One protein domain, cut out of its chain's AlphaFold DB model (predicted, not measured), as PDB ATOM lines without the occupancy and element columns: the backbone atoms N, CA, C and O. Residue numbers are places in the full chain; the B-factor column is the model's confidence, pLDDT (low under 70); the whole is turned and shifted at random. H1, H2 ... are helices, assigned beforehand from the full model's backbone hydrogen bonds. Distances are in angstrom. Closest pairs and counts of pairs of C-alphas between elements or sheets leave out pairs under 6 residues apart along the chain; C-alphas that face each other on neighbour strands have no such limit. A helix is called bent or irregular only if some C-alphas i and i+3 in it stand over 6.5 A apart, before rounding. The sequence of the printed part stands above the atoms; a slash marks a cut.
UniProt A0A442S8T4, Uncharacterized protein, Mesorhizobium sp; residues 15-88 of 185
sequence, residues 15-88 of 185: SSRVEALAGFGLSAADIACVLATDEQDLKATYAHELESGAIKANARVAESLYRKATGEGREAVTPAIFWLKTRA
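AT A GLANCE: This is residues 15 to 88 of the 185 residues of an uncharacterized protein of Mesorhizobium sp (UniProt A0A442S8T4). One long helix, H3, with a kink near its first end, makes the length of a rod-like model; two short helices, H1 and H2, pack on its first half as a small head, and H4 packs across its far end like a crossbar, apart from that head. The printed part has 74 residues with four named helices, in the order H1, H2, H3, H4, and no named strand; the class is all helix. The whole is only just loose, close to extended, with a radius of gyration of the C-alphas of 16.5 A and spans of 48 by 21 by 15 A.

IN THESE COORDINATES: Find C-alpha 15 at (-21.003, -32.809, -27.019); from there H1 runs over residues 15 to 23, 12.2 A from first to last C-alpha. Next comes H2, residues 28 to 34, 9.9 A long. Look then at C-alpha 39, at (-28.805, -26.402, -37.413), where H3 begins; it takes residues 39 to 69, 39.6 A from first to last C-alpha. H3 has a kink of 79 degrees near residue 46 and is irregular: C-alphas 45 and 48 are 8.4 A apart, and its line is a rough one. H4, residues 74 to 86, is 20.0 A long and ends at C-alpha 86, at (-24.004, -6.735, -8.395). H4 is neither bent nor irregular, but only just: C-alphas 75 and 78 are 6.3 A apart.

HOW THE PARTS SIT: Begin with H3, the hub, which touches the other three helices. Its residues 46 to 58 alone touch H1, at a steep tilt of 60 degrees, the same way; the closest C-alphas are those of Gly 23 and Ala 54, 4.2 A apart. Its residues 39 to 50 alone touch H2, about perpendicular at 86 degrees, with the C-alphas of Ala 32 and Glu 39 closest at 5.3 A. H1 and H2 touch too, at a steep tilt of 62 degrees, opposite ways, and their closest C-alphas, those of Leu 21 and Ile 31, are 6.7 A apart. At the far end, residues 65 to 69 of H3 touch residues 75 to 80 of H4, at a steep tilt of 59 degrees, opposite ways; the C-alphas of Ala 69 and Ala 76 are closest, at 4.4 A. The helix packing is mostly crossed, with none of the four touching pairs at a shallow tilt. H4 is apart from H1 and from H2. In H1 and H2 every O i to N i+4 pair is within hydrogen-bond range; in H3 it is 23 of 27 and in H4 7 of 9.

THE WHOLE: The two C-alphas farthest apart are those of Gln 40 and Gly 73, at 48.4 A. The printed part has no cut, and its three links, H1 to H2, H2 to H3 and H3 to H4, are tight, with 4 residues each. The mean pLDDT of the printed part is 90.6, and no printed residue is under 70.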
ATOM      1  N   SER A  15     -20.304 -33.467 -28.141       86.81
ATOM      2  CA  SER A  15     -21.003 -32.809 -27.019       86.81
ATOM      3  C   SER A  15     -20.133 -31.756 -26.314       86.81
ATOM      4  O   SER A  15     -20.512 -30.589 -26.214       86.81
ATOM      5  N   SER A  16     -18.891 -32.112 -25.963       89.69
ATOM      6  CA  SER A  16     -17.949 -31.187 -25.316       89.69
ATOM      7  C   SER A  16     -17.585 -29.977 -26.189       89.69
ATOM      8  O   SER A  16     -17.390 -28.874 -25.675       89.69
ATOM      9  N   ARG A  17     -17.511 -30.159 -27.513       90.69
ATOM     10  CA  ARG A  17     -17.174 -29.080 -28.449       90.69
ATOM     11  C   ARG A  17     -18.347 -28.118 -28.628       90.69
ATOM     12  O   ARG A  17     -18.120 -26.912 -28.638       90.69
ATOM     13  N   VAL A  18     -19.574 -28.635 -28.717       93.19
ATOM     14  CA  VAL A  18     -20.801 -27.820 -28.778       93.19
ATOM     15  C   VAL A  18     -20.957 -26.991 -27.505       93.19
ATOM     16  O   VAL A  18     -21.151 -25.782 -27.592       93.19
ATOM     17  N   GLU A  19     -20.779 -27.610 -26.336       92.56
ATOM     18  CA  GLU A  19     -20.849 -26.925 -25.041       92.56
ATOM     19  C   GLU A  19     -19.828 -25.781 -24.936       92.56
ATOM     20  O   GLU A  19     -20.161 -24.679 -24.497       92.56
ATOM     21  N   ALA A  20     -18.585 -26.015 -25.369       92.00
ATOM     22  CA  ALA A  20     -17.546 -24.988 -25.352       92.00
ATOM     23  C   ALA A  20     -17.877 -23.815 -26.289       92.00
ATOM     24  O   ALA A  20     -17.760 -22.659 -25.886       92.00
ATOM     25  N   LEU A  21     -18.315 -24.105 -27.518       93.12
ATOM     26  CA  LEU A  21     -18.667 -23.082 -28.507       93.12
ATOM     27  C   LEU A  21     -19.891 -22.260 -28.074       93.12
ATOM     28  O   LEU A  21     -19.889 -21.038 -28.226       93.12
ATOM     29  N   ALA A  22     -20.888 -22.904 -27.467       93.38
ATOM     30  CA  ALA A  22     -22.031 -22.224 -26.864       93.38
ATOM     31  C   ALA A  22     -21.610 -21.348 -25.676       93.38
ATOM     32  O   ALA A  22     -22.079 -20.220 -25.533       93.38
ATOM     33  N   GLY A  23     -20.660 -21.817 -24.862       92.56
ATOM     34  CA  GLY A  23     -20.070 -21.039 -23.773       92.56
ATOM     35  C   GLY A  23     -19.325 -19.778 -24.226       92.56
ATOM     36  O   GLY A  23     -19.221 -18.826 -23.455       92.56
ATOM     37  N   PHE A  24     -18.842 -19.734 -25.470       91.69
ATOM     38  CA  PHE A  24     -18.259 -18.526 -26.065       91.69
ATOM     39  C   PHE A  24     -19.306 -17.531 -26.585       91.69
ATOM     40  O   PHE A  24     -18.937 -16.426 -26.977       91.69
ATOM     41  N   GLY A  25     -20.591 -17.896 -26.579       91.94
ATOM     42  CA  GLY A  25     -21.684 -17.051 -27.064       91.94
ATOM     43  C   GLY A  25     -21.939 -17.150 -28.569       91.94
ATOM     44  O   GLY A  25     -22.543 -16.244 -29.138       91.94
ATOM     45  N   LEU A  26     -21.482 -18.221 -29.230       92.69
ATOM     46  CA  LEU A  26     -21.780 -18.449 -30.647       92.69
ATOM     47  C   LEU A  26     -23.236 -18.880 -30.850       92.69
ATOM     48  O   LEU A  26     -23.804 -19.607 -30.031       92.69
ATOM     49  N   SER A  27     -23.835 -18.455 -31.966       92.19
ATOM     50  CA  SER A  27     -25.190 -18.870 -32.327       92.19
ATOM     51  C   SER A  27     -25.219 -20.336 -32.777       92.19
ATOM     52  O   SER A  27     -24.226 -20.864 -33.278       92.19
ATOM     53  N   ALA A  28     -26.368 -21.006 -32.645       91.19
ATOM     54  CA  ALA A  28     -26.520 -22.388 -33.110       91.19
ATOM     55  C   ALA A  28     -26.195 -22.542 -34.611       91.19
ATOM     56  O   ALA A  28     -25.613 -23.551 -34.997       91.19
ATOM     57  N   ALA A  29     -26.498 -21.527 -35.428       93.00
ATOM     58  CA  ALA A  29     -26.171 -21.495 -36.853       93.00
ATOM     59  C   ALA A  29     -24.653 -21.432 -37.103       93.00
ATOM     60  O   ALA A  29     -24.128 -22.183 -37.927       93.00
ATOM     61  N   ASP A  30     -23.924 -20.602 -36.351       94.69
ATOM     62  CA  ASP A  30     -22.461 -20.511 -36.469       94.69
ATOM     63  C   ASP A  30     -21.789 -21.808 -36.007       94.69
ATOM     64  O   ASP A  30     -20.847 -22.295 -36.634       94.69
ATOM     65  N   ILE A  31     -22.299 -22.410 -34.930       93.00
ATOM     66  CA  ILE A  31     -21.811 -23.697 -34.422       93.00
ATOM     67  C   ILE A  31     -22.061 -24.805 -35.452       93.00
ATOM     68  O   ILE A  31     -21.163 -25.607 -35.712       93.00
ATOM     69  N   ALA A  32     -23.243 -24.827 -36.072       92.50
ATOM     70  CA  ALA A  32     -23.591 -25.763 -37.136       92.50
ATOM     71  C   ALA A  32     -22.652 -25.614 -38.349       92.50
ATOM     72  O   ALA A  32     -22.127 -26.612 -38.847       92.50
ATOM     73  N   CYS A  33     -22.331 -24.375 -38.740       93.19
ATOM     74  CA  CYS A  33     -21.354 -24.081 -39.789       93.19
ATOM     75  C   CYS A  33     -19.949 -24.609 -39.443       93.19
ATOM     76  O   CYS A  33     -19.318 -25.287 -40.255       93.19
ATOM     77  N   VAL A  34     -19.471 -24.369 -38.216       92.25
ATOM     78  CA  VAL A  34     -18.142 -24.815 -37.748       92.25
ATOM     79  C   VAL A  34     -18.039 -26.341 -37.645       92.25
ATOM     80  O   VAL A  34     -16.961 -26.906 -37.849       92.25
ATOM     81  N   LEU A  35     -19.139 -27.012 -37.307       89.44
ATOM     82  CA  LEU A  35     -19.203 -28.468 -37.158       89.44
ATOM     83  C   LEU A  35     -19.674 -29.188 -38.428       89.44
ATOM     84  O   LEU A  35     -19.812 -30.410 -38.397       89.44
ATOM     85  N   ALA A  36     -19.910 -28.456 -39.525       90.50
ATOM     86  CA  ALA A  36     -20.448 -28.978 -40.783       90.50
ATOM     87  C   ALA A  36     -21.689 -29.873 -40.574       90.50
ATOM     88  O   ALA A  36     -21.796 -30.958 -41.143       90.50
ATOM     89  N   THR A  37     -22.596 -29.432 -39.701       88.06
ATOM     90  CA  THR A  37     -23.842 -30.128 -39.333       88.06
ATOM     91  C   THR A  37     -25.035 -29.229 -39.653       88.06
ATOM     92  O   THR A  37     -24.872 -28.019 -39.791       88.06
ATOM     93  N   ASP A  38     -26.230 -29.802 -39.773       91.31
ATOM     94  CA  ASP A  38     -27.460 -29.023 -39.894       91.31
ATOM     95  C   ASP A  38     -27.860 -28.370 -38.555       91.31
ATOM     96  O   ASP A  38     -27.681 -28.941 -37.474       91.31
ATOM     97  N   GLU A  39     -28.401 -27.150 -38.609       92.06
ATOM     98  CA  GLU A  39     -28.805 -26.402 -37.413       92.06
ATOM     99  C   GLU A  39     -29.962 -27.082 -36.663       92.06
ATOM    100  O   GLU A  39     -29.993 -27.081 -35.426       92.06
ATOM    101  N   GLN A  40     -30.920 -27.661 -37.388       91.00
ATOM    102  CA  GLN A  40     -32.086 -28.317 -36.807       91.00
ATOM    103  C   GLN A  40     -31.676 -29.598 -36.076       91.00
ATOM    104  O   GLN A  40     -32.108 -29.820 -34.940       91.00
ATOM    105  N   ASP A  41     -30.770 -30.373 -36.670       89.44
ATOM    106  CA  ASP A  41     -30.202 -31.578 -36.056       89.44
ATOM    107  C   ASP A  41     -29.363 -31.246 -34.817       89.44
ATOM    108  O   ASP A  41     -29.442 -31.943 -33.795       89.44
ATOM    109  N   LEU A  42     -28.596 -30.150 -34.869       89.75
ATOM    110  CA  LEU A  42     -27.804 -29.671 -33.739       89.75
ATOM    111  C   LEU A  42     -28.703 -29.304 -32.552       89.75
ATOM    112  O   LEU A  42     -28.421 -29.708 -31.426       89.75
ATOM    113  N   LYS A  43     -29.801 -28.581 -32.797       90.69
ATOM    114  CA  LYS A  43     -30.757 -28.200 -31.746       90.69
ATOM    115  C   LYS A  43     -31.515 -29.399 -31.192       90.69
ATOM    116  O   LYS A  43     -31.702 -29.471 -29.985       90.69
ATOM    117  N   ALA A  44     -31.934 -30.335 -32.041       88.69
ATOM    118  CA  ALA A  44     -32.646 -31.531 -31.593       88.69
ATOM    119  C   ALA A  44     -31.748 -32.437 -30.739       88.69
ATOM    120  O   ALA A  44     -32.177 -32.961 -29.712       88.69
ATOM    121  N   THR A  45     -30.487 -32.592 -31.145       87.31
ATOM    122  CA  THR A  45     -29.554 -33.502 -30.480       87.31
ATOM    123  C   THR A  45     -28.926 -32.854 -29.246       87.31
ATOM    124  O   THR A  45     -28.913 -33.472 -28.186       87.31
ATOM    125  N   TYR A  46     -28.445 -31.611 -29.347       88.81
ATOM    126  CA  TYR A  46     -27.581 -30.958 -28.351       88.81
ATOM    127  C   TYR A  46     -28.235 -29.764 -27.631       88.81
ATOM    128  O   TYR A  46     -27.543 -28.836 -27.207       88.81
ATOM    129  N   ALA A  47     -29.568 -29.752 -27.495       89.50
ATOM    130  CA  ALA A  47     -30.297 -28.677 -26.809       89.50
ATOM    131  C   ALA A  47     -29.734 -28.375 -25.409       89.50
ATOM    132  O   ALA A  47     -29.496 -27.219 -25.059       89.50
ATOM    133  N   HIS A  48     -29.482 -29.425 -24.624       89.94
ATOM    134  CA  HIS A  48     -28.990 -29.302 -23.254       89.94
ATOM    135  C   HIS A  48     -27.564 -28.732 -23.200       89.94
ATOM    136  O   HIS A  48     -27.232 -27.923 -22.334       89.94
ATOM    137  N   GLU A  49     -26.694 -29.125 -24.123       90.56
ATOM    138  CA  GLU A  49     -25.319 -28.639 -24.222       90.56
ATOM    139  C   GLU A  49     -25.252 -27.170 -24.646       90.56
ATOM    140  O   GLU A  49     -24.429 -26.421 -24.117       90.56
ATOM    141  N   LEU A  50     -26.140 -26.745 -25.550       90.50
ATOM    142  CA  LEU A  50     -26.248 -25.347 -25.974       90.50
ATOM    143  C   LEU A  50     -26.657 -24.435 -24.808       90.50
ATOM    144  O   LEU A  50     -26.068 -23.372 -24.622       90.50
ATOM    145  N   GLU A  51     -27.622 -24.858 -23.990       88.88
ATOM    146  CA  GLU A  51     -28.046 -24.092 -22.813       88.88
ATOM    147  C   GLU A  51     -27.003 -24.148 -21.684       88.88
ATOM    148  O   GLU A  51     -26.601 -23.125 -21.120       88.88
ATOM    149  N   SER A  52     -26.507 -25.347 -21.369       89.75
ATOM    150  CA  SER A  52     -25.552 -25.535 -20.274       89.75
ATOM    151  C   SER A  52     -24.186 -24.909 -20.555       89.75
ATOM    152  O   SER A  52     -23.518 -24.499 -19.602       89.75
ATOM    153  N   GLY A  53     -23.779 -24.764 -21.821       90.69
ATOM    154  CA  GLY A  53     -22.522 -24.122 -22.209       90.69
ATOM    155  C   GLY A  53     -22.403 -22.689 -21.690       90.69
ATOM    156  O   GLY A  53     -21.412 -22.352 -21.036       90.69
ATOM    157  N   ALA A  54     -23.441 -21.869 -21.885       86.38
ATOM    158  CA  ALA A  54     -23.470 -20.487 -21.401       86.38
ATOM    159  C   ALA A  54     -23.423 -20.415 -19.865       86.38
ATOM    160  O   ALA A  54     -22.645 -19.654 -19.282       86.38
ATOM    161  N   ILE A  55     -24.201 -21.266 -19.191       90.75
ATOM    162  CA  ILE A  55     -24.257 -21.320 -17.723       90.75
ATOM    163  C   ILE A  55     -22.896 -21.724 -17.145       90.75
ATOM    164  O   ILE A  55     -22.388 -21.078 -16.223       90.75
ATOM    165  N   LYS A  56     -22.274 -22.770 -17.695       90.75
ATOM    166  CA  LYS A  56     -20.968 -23.266 -17.245       90.75
ATOM    167  C   LYS A  56     -19.852 -22.261 -17.526       90.75
ATOM    168  O   LYS A  56     -18.981 -22.080 -16.672       90.75
ATOM    169  N   ALA A  57     -19.882 -21.575 -18.668       92.44
ATOM    170  CA  ALA A  57     -18.930 -20.510 -18.976       92.44
ATOM    171  C   ALA A  57     -19.042 -19.352 -17.971       92.44
ATOM    172  O   ALA A  57     -18.038 -18.961 -17.367       92.44
ATOM    173  N   ASN A  58     -20.262 -18.885 -17.700       90.31
ATOM    174  CA  ASN A  58     -20.518 -17.850 -16.699       90.31
ATOM    175  C   ASN A  58     -20.060 -18.274 -15.296       90.31
ATOM    176  O   ASN A  58     -19.443 -17.481 -14.582       90.31
ATOM    177  N   ALA A  59     -20.292 -19.532 -14.911       92.75
ATOM    178  CA  ALA A  59     -19.828 -20.072 -13.636       92.75
ATOM    179  C   ALA A  59     -18.292 -20.064 -13.522       92.75
ATOM    180  O   ALA A  59     -17.764 -19.627 -12.500       92.75
ATOM    181  N   ARG A  60     -17.568 -20.466 -14.576       92.44
ATOM    182  CA  ARG A  60     -16.091 -20.443 -14.606       92.44
ATOM    183  C   ARG A  60     -15.527 -19.025 -14.518       92.44
ATOM    184  O   ARG A  60     -14.547 -18.787 -13.809       92.44
ATOM    185  N   VAL A  61     -16.143 -18.064 -15.207       90.56
ATOM    186  CA  VAL A  61     -15.751 -16.649 -15.105       90.56
ATOM    187  C   VAL A  61     -16.016 -16.124 -13.694       90.56
ATOM    188  O   VAL A  61     -15.148 -15.471 -13.112       90.56
ATOM    189  N   ALA A  62     -17.171 -16.453 -13.114       89.94
ATOM    190  CA  ALA A  62     -17.512 -16.071 -11.750       89.94
ATOM    191  C   ALA A  62     -16.544 -16.672 -10.716       89.94
ATOM    192  O   ALA A  62     -16.124 -15.958  -9.807       89.94
ATOM    193  N   GLU A  63     -16.144 -17.936 -10.868       91.94
ATOM    194  CA  GLU A  63     -15.136 -18.586 -10.020       91.94
ATOM    195  C   GLU A  63     -13.779 -17.873 -10.116       91.94
ATOM    196  O   GLU A  63     -13.166 -17.541  -9.098       91.94
ATOM    197  N   SER A  64     -13.330 -17.576 -11.339       91.44
ATOM    198  CA  SER A  64     -12.077 -16.853 -11.574       91.44
ATOM    199  C   SER A  64     -12.090 -15.461 -10.932       91.44
ATOM    200  O   SER A  64     -11.136 -15.085 -10.246       91.44
ATOM    201  N   LEU A  65     -13.185 -14.711 -11.101       90.62
ATOM    202  CA  LEU A  65     -13.366 -13.395 -10.484       90.62
ATOM    203  C   LEU A  65     -13.420 -13.479  -8.960       90.62
ATOM    204  O   LEU A  65     -12.799 -12.654  -8.296       90.62
ATOM    205  N   TYR A  66     -14.112 -14.477  -8.412       90.88
ATOM    206  CA  TYR A  66     -14.190 -14.695  -6.972       90.88
ATOM    207  C   TYR A  66     -12.802 -14.953  -6.381       90.88
ATOM    208  O   TYR A  66     -12.398 -14.256  -5.455       90.88
ATOM    209  N   ARG A  67     -12.025 -15.864  -6.980       92.44
ATOM    210  CA  ARG A  67     -10.654 -16.158  -6.536       92.44
ATOM    211  C   ARG A  67      -9.753 -14.923  -6.577       92.44
ATOM    212  O   ARG A  67      -8.937 -14.740  -5.678       92.44
ATOM    213  N   LYS A  68      -9.897 -14.073  -7.601       93.00
ATOM    214  CA  LYS A  68      -9.167 -12.797  -7.686       93.00
ATOM    215  C   LYS A  68      -9.629 -11.799  -6.623       93.00
ATOM    216  O   LYS A  68      -8.791 -11.128  -6.040       93.00
ATOM    217  N   ALA A  69     -10.931 -11.721  -6.355       91.50
ATOM    218  CA  ALA A  69     -11.501 -10.824  -5.352       91.50
ATOM    219  C   ALA A  69     -11.109 -11.193  -3.916       91.50
ATOM    220  O   ALA A  69     -10.947 -10.300  -3.091       91.50
ATOM    221  N   THR A  70     -10.960 -12.485  -3.611       92.19
ATOM    222  CA  THR A  70     -10.531 -12.966  -2.285       92.19
ATOM    223  C   THR A  70      -9.013 -13.007  -2.109       92.19
ATOM    224  O   THR A  70      -8.540 -13.318  -1.021       92.19
ATOM    225  N   GLY A  71      -8.253 -12.777  -3.180       90.88
ATOM    226  CA  GLY A  71      -6.796 -12.745  -3.141       90.88
ATOM    227  C   GLY A  71      -6.245 -11.431  -2.590       90.88
ATOM    228  O   GLY A  71      -6.976 -10.497  -2.262       90.88
ATOM    229  N   GLU A  72      -4.921 -11.350  -2.532       85.69
ATOM    230  CA  GLU A  72      -4.200 -10.146  -2.125       85.69
ATOM    231  C   GLU A  72      -3.671  -9.391  -3.353       85.69
ATOM    232  O   GLU A  72      -3.293  -9.990  -4.361       85.69
ATOM    233  N   GLY A  73      -3.622  -8.060  -3.270       89.06
ATOM    234  CA  GLY A  73      -3.046  -7.200  -4.305       89.06
ATOM    235  C   GLY A  73      -4.012  -6.157  -4.864       89.06
ATOM    236  O   GLY A  73      -5.206  -6.139  -4.575       89.06
ATOM    237  N   ARG A  74      -3.479  -5.249  -5.692       86.94
ATOM    238  CA  ARG A  74      -4.259  -4.145  -6.283       86.94
ATOM    239  C   ARG A  74      -5.351  -4.633  -7.238       86.94
ATOM    240  O   ARG A  74      -6.384  -3.985  -7.359       86.94
ATOM    241  N   GLU A  75      -5.147  -5.782  -7.878       89.19
ATOM    242  CA  GLU A  75      -6.100  -6.372  -8.825       89.19
ATOM    243  C   GLU A  75      -7.334  -6.995  -8.150       89.19
ATOM    244  O   GLU A  75      -8.323  -7.250  -8.832       89.19
ATOM    245  N   ALA A  76      -7.309  -7.207  -6.827       91.56
ATOM    246  CA  ALA A  76      -8.416  -7.805  -6.075       91.56
ATOM    247  C   ALA A  76      -9.577  -6.824  -5.825       91.56
ATOM    248  O   ALA A  76     -10.737  -7.225  -5.721       91.56
ATOM    249  N   VAL A  77      -9.288  -5.519  -5.783       91.69
ATOM    250  CA  VAL A  77     -10.269  -4.483  -5.421       91.69
ATOM    251  C   VAL A  77     -11.377  -4.364  -6.472       91.69
ATOM    252  O   VAL A  77     -12.556  -4.311  -6.130       91.69
ATOM    253  N   THR A  78     -11.025  -4.380  -7.757       92.38
ATOM    254  CA  THR A  78     -11.984  -4.260  -8.868       92.38
ATOM    255  C   THR A  78     -13.043  -5.373  -8.883       92.38
ATOM    256  O   THR A  78     -14.235  -5.047  -8.872       92.38
ATOM    257  N   PRO A  79     -12.685  -6.676  -8.878       91.88
ATOM    258  CA  PRO A  79     -13.677  -7.745  -8.841       91.88
ATOM    259  C   PRO A  79     -14.463  -7.773  -7.520       91.88
ATOM    260  O   PRO A  79     -15.652  -8.093  -7.543       91.88
ATOM    261  N   ALA A  80     -13.865  -7.368  -6.391       90.31
ATOM    262  CA  ALA A  80     -14.576  -7.245  -5.116       90.31
ATOM    263  C   ALA A  80     -15.655  -6.145  -5.148       90.31
ATOM    264  O   ALA A  80     -16.801  -6.392  -4.769       90.31
ATOM    265  N   ILE A  81     -15.333  -4.952  -5.663       92.44
ATOM    266  CA  ILE A  81     -16.312  -3.866  -5.845       92.44
ATOM    267  C   ILE A  81     -17.435  -4.318  -6.779       92.44
ATOM    268  O   ILE A  81     -18.613  -4.142  -6.463       92.44
ATOM    269  N   PHE A  82     -17.087  -4.935  -7.912       90.00
ATOM    270  CA  PHE A  82     -18.076  -5.456  -8.853       90.00
ATOM    271  C   PHE A  82     -19.028  -6.457  -8.183       90.00
ATOM    272  O   PHE A  82     -20.249  -6.353  -8.339       90.00
ATOM    273  N   TRP A  83     -18.500  -7.386  -7.384       88.25
ATOM    274  CA  TRP A  83     -19.308  -8.349  -6.638       88.25
ATOM    275  C   TRP A  83     -20.265  -7.670  -5.653       88.25
ATOM    276  O   TRP A  83     -21.450  -8.005  -5.599       88.25
ATOM    277  N   LEU A  84     -19.782  -6.686  -4.889       90.12
ATOM    278  CA  LEU A  84     -20.614  -5.990  -3.909       90.12
ATOM    279  C   LEU A  84     -21.723  -5.160  -4.574       90.12
ATOM    280  O   LEU A  84     -22.859  -5.158  -4.090       90.12
ATOM    281  N   LYS A  85     -21.436  -4.518  -5.712       87.44
ATOM    282  CA  LYS A  85     -22.443  -3.771  -6.487       87.44
ATOM    283  C   LYS A  85     -23.501  -4.705  -7.085       87.44
ATOM    284  O   LYS A  85     -24.693  -4.425  -6.982       87.44
ATOM    285  N   THR A  86     -23.091  -5.836  -7.661       85.19
ATOM    286  CA  THR A  86     -24.004  -6.735  -8.395       85.19
ATOM    287  C   THR A  86     -24.770  -7.719  -7.508       85.19
ATOM    288  O   THR A  86     -25.944  -7.978  -7.772       85.19
ATOM    289  N   ARG A  87     -24.157  -8.252  -6.439       84.25
ATOM    290  CA  ARG A  87     -24.771  -9.280  -5.572       84.25
ATOM    291  C   ARG A  87     -25.084  -8.815  -4.158       84.25
ATOM    292  O   ARG A  87     -26.157  -9.133  -3.658       84.25
ATOM    293  N   ALA A  88     -24.205  -8.036  -3.525       84.75
ATOM    294  CA  ALA A  88     -24.455  -7.522  -2.170       84.75
ATOM    295  C   ALA A  88     -25.379  -6.290  -2.146       84.75
ATOM    296  O   ALA A  88     -25.685  -5.767  -1.077       84.75
TER     297      ALA A  88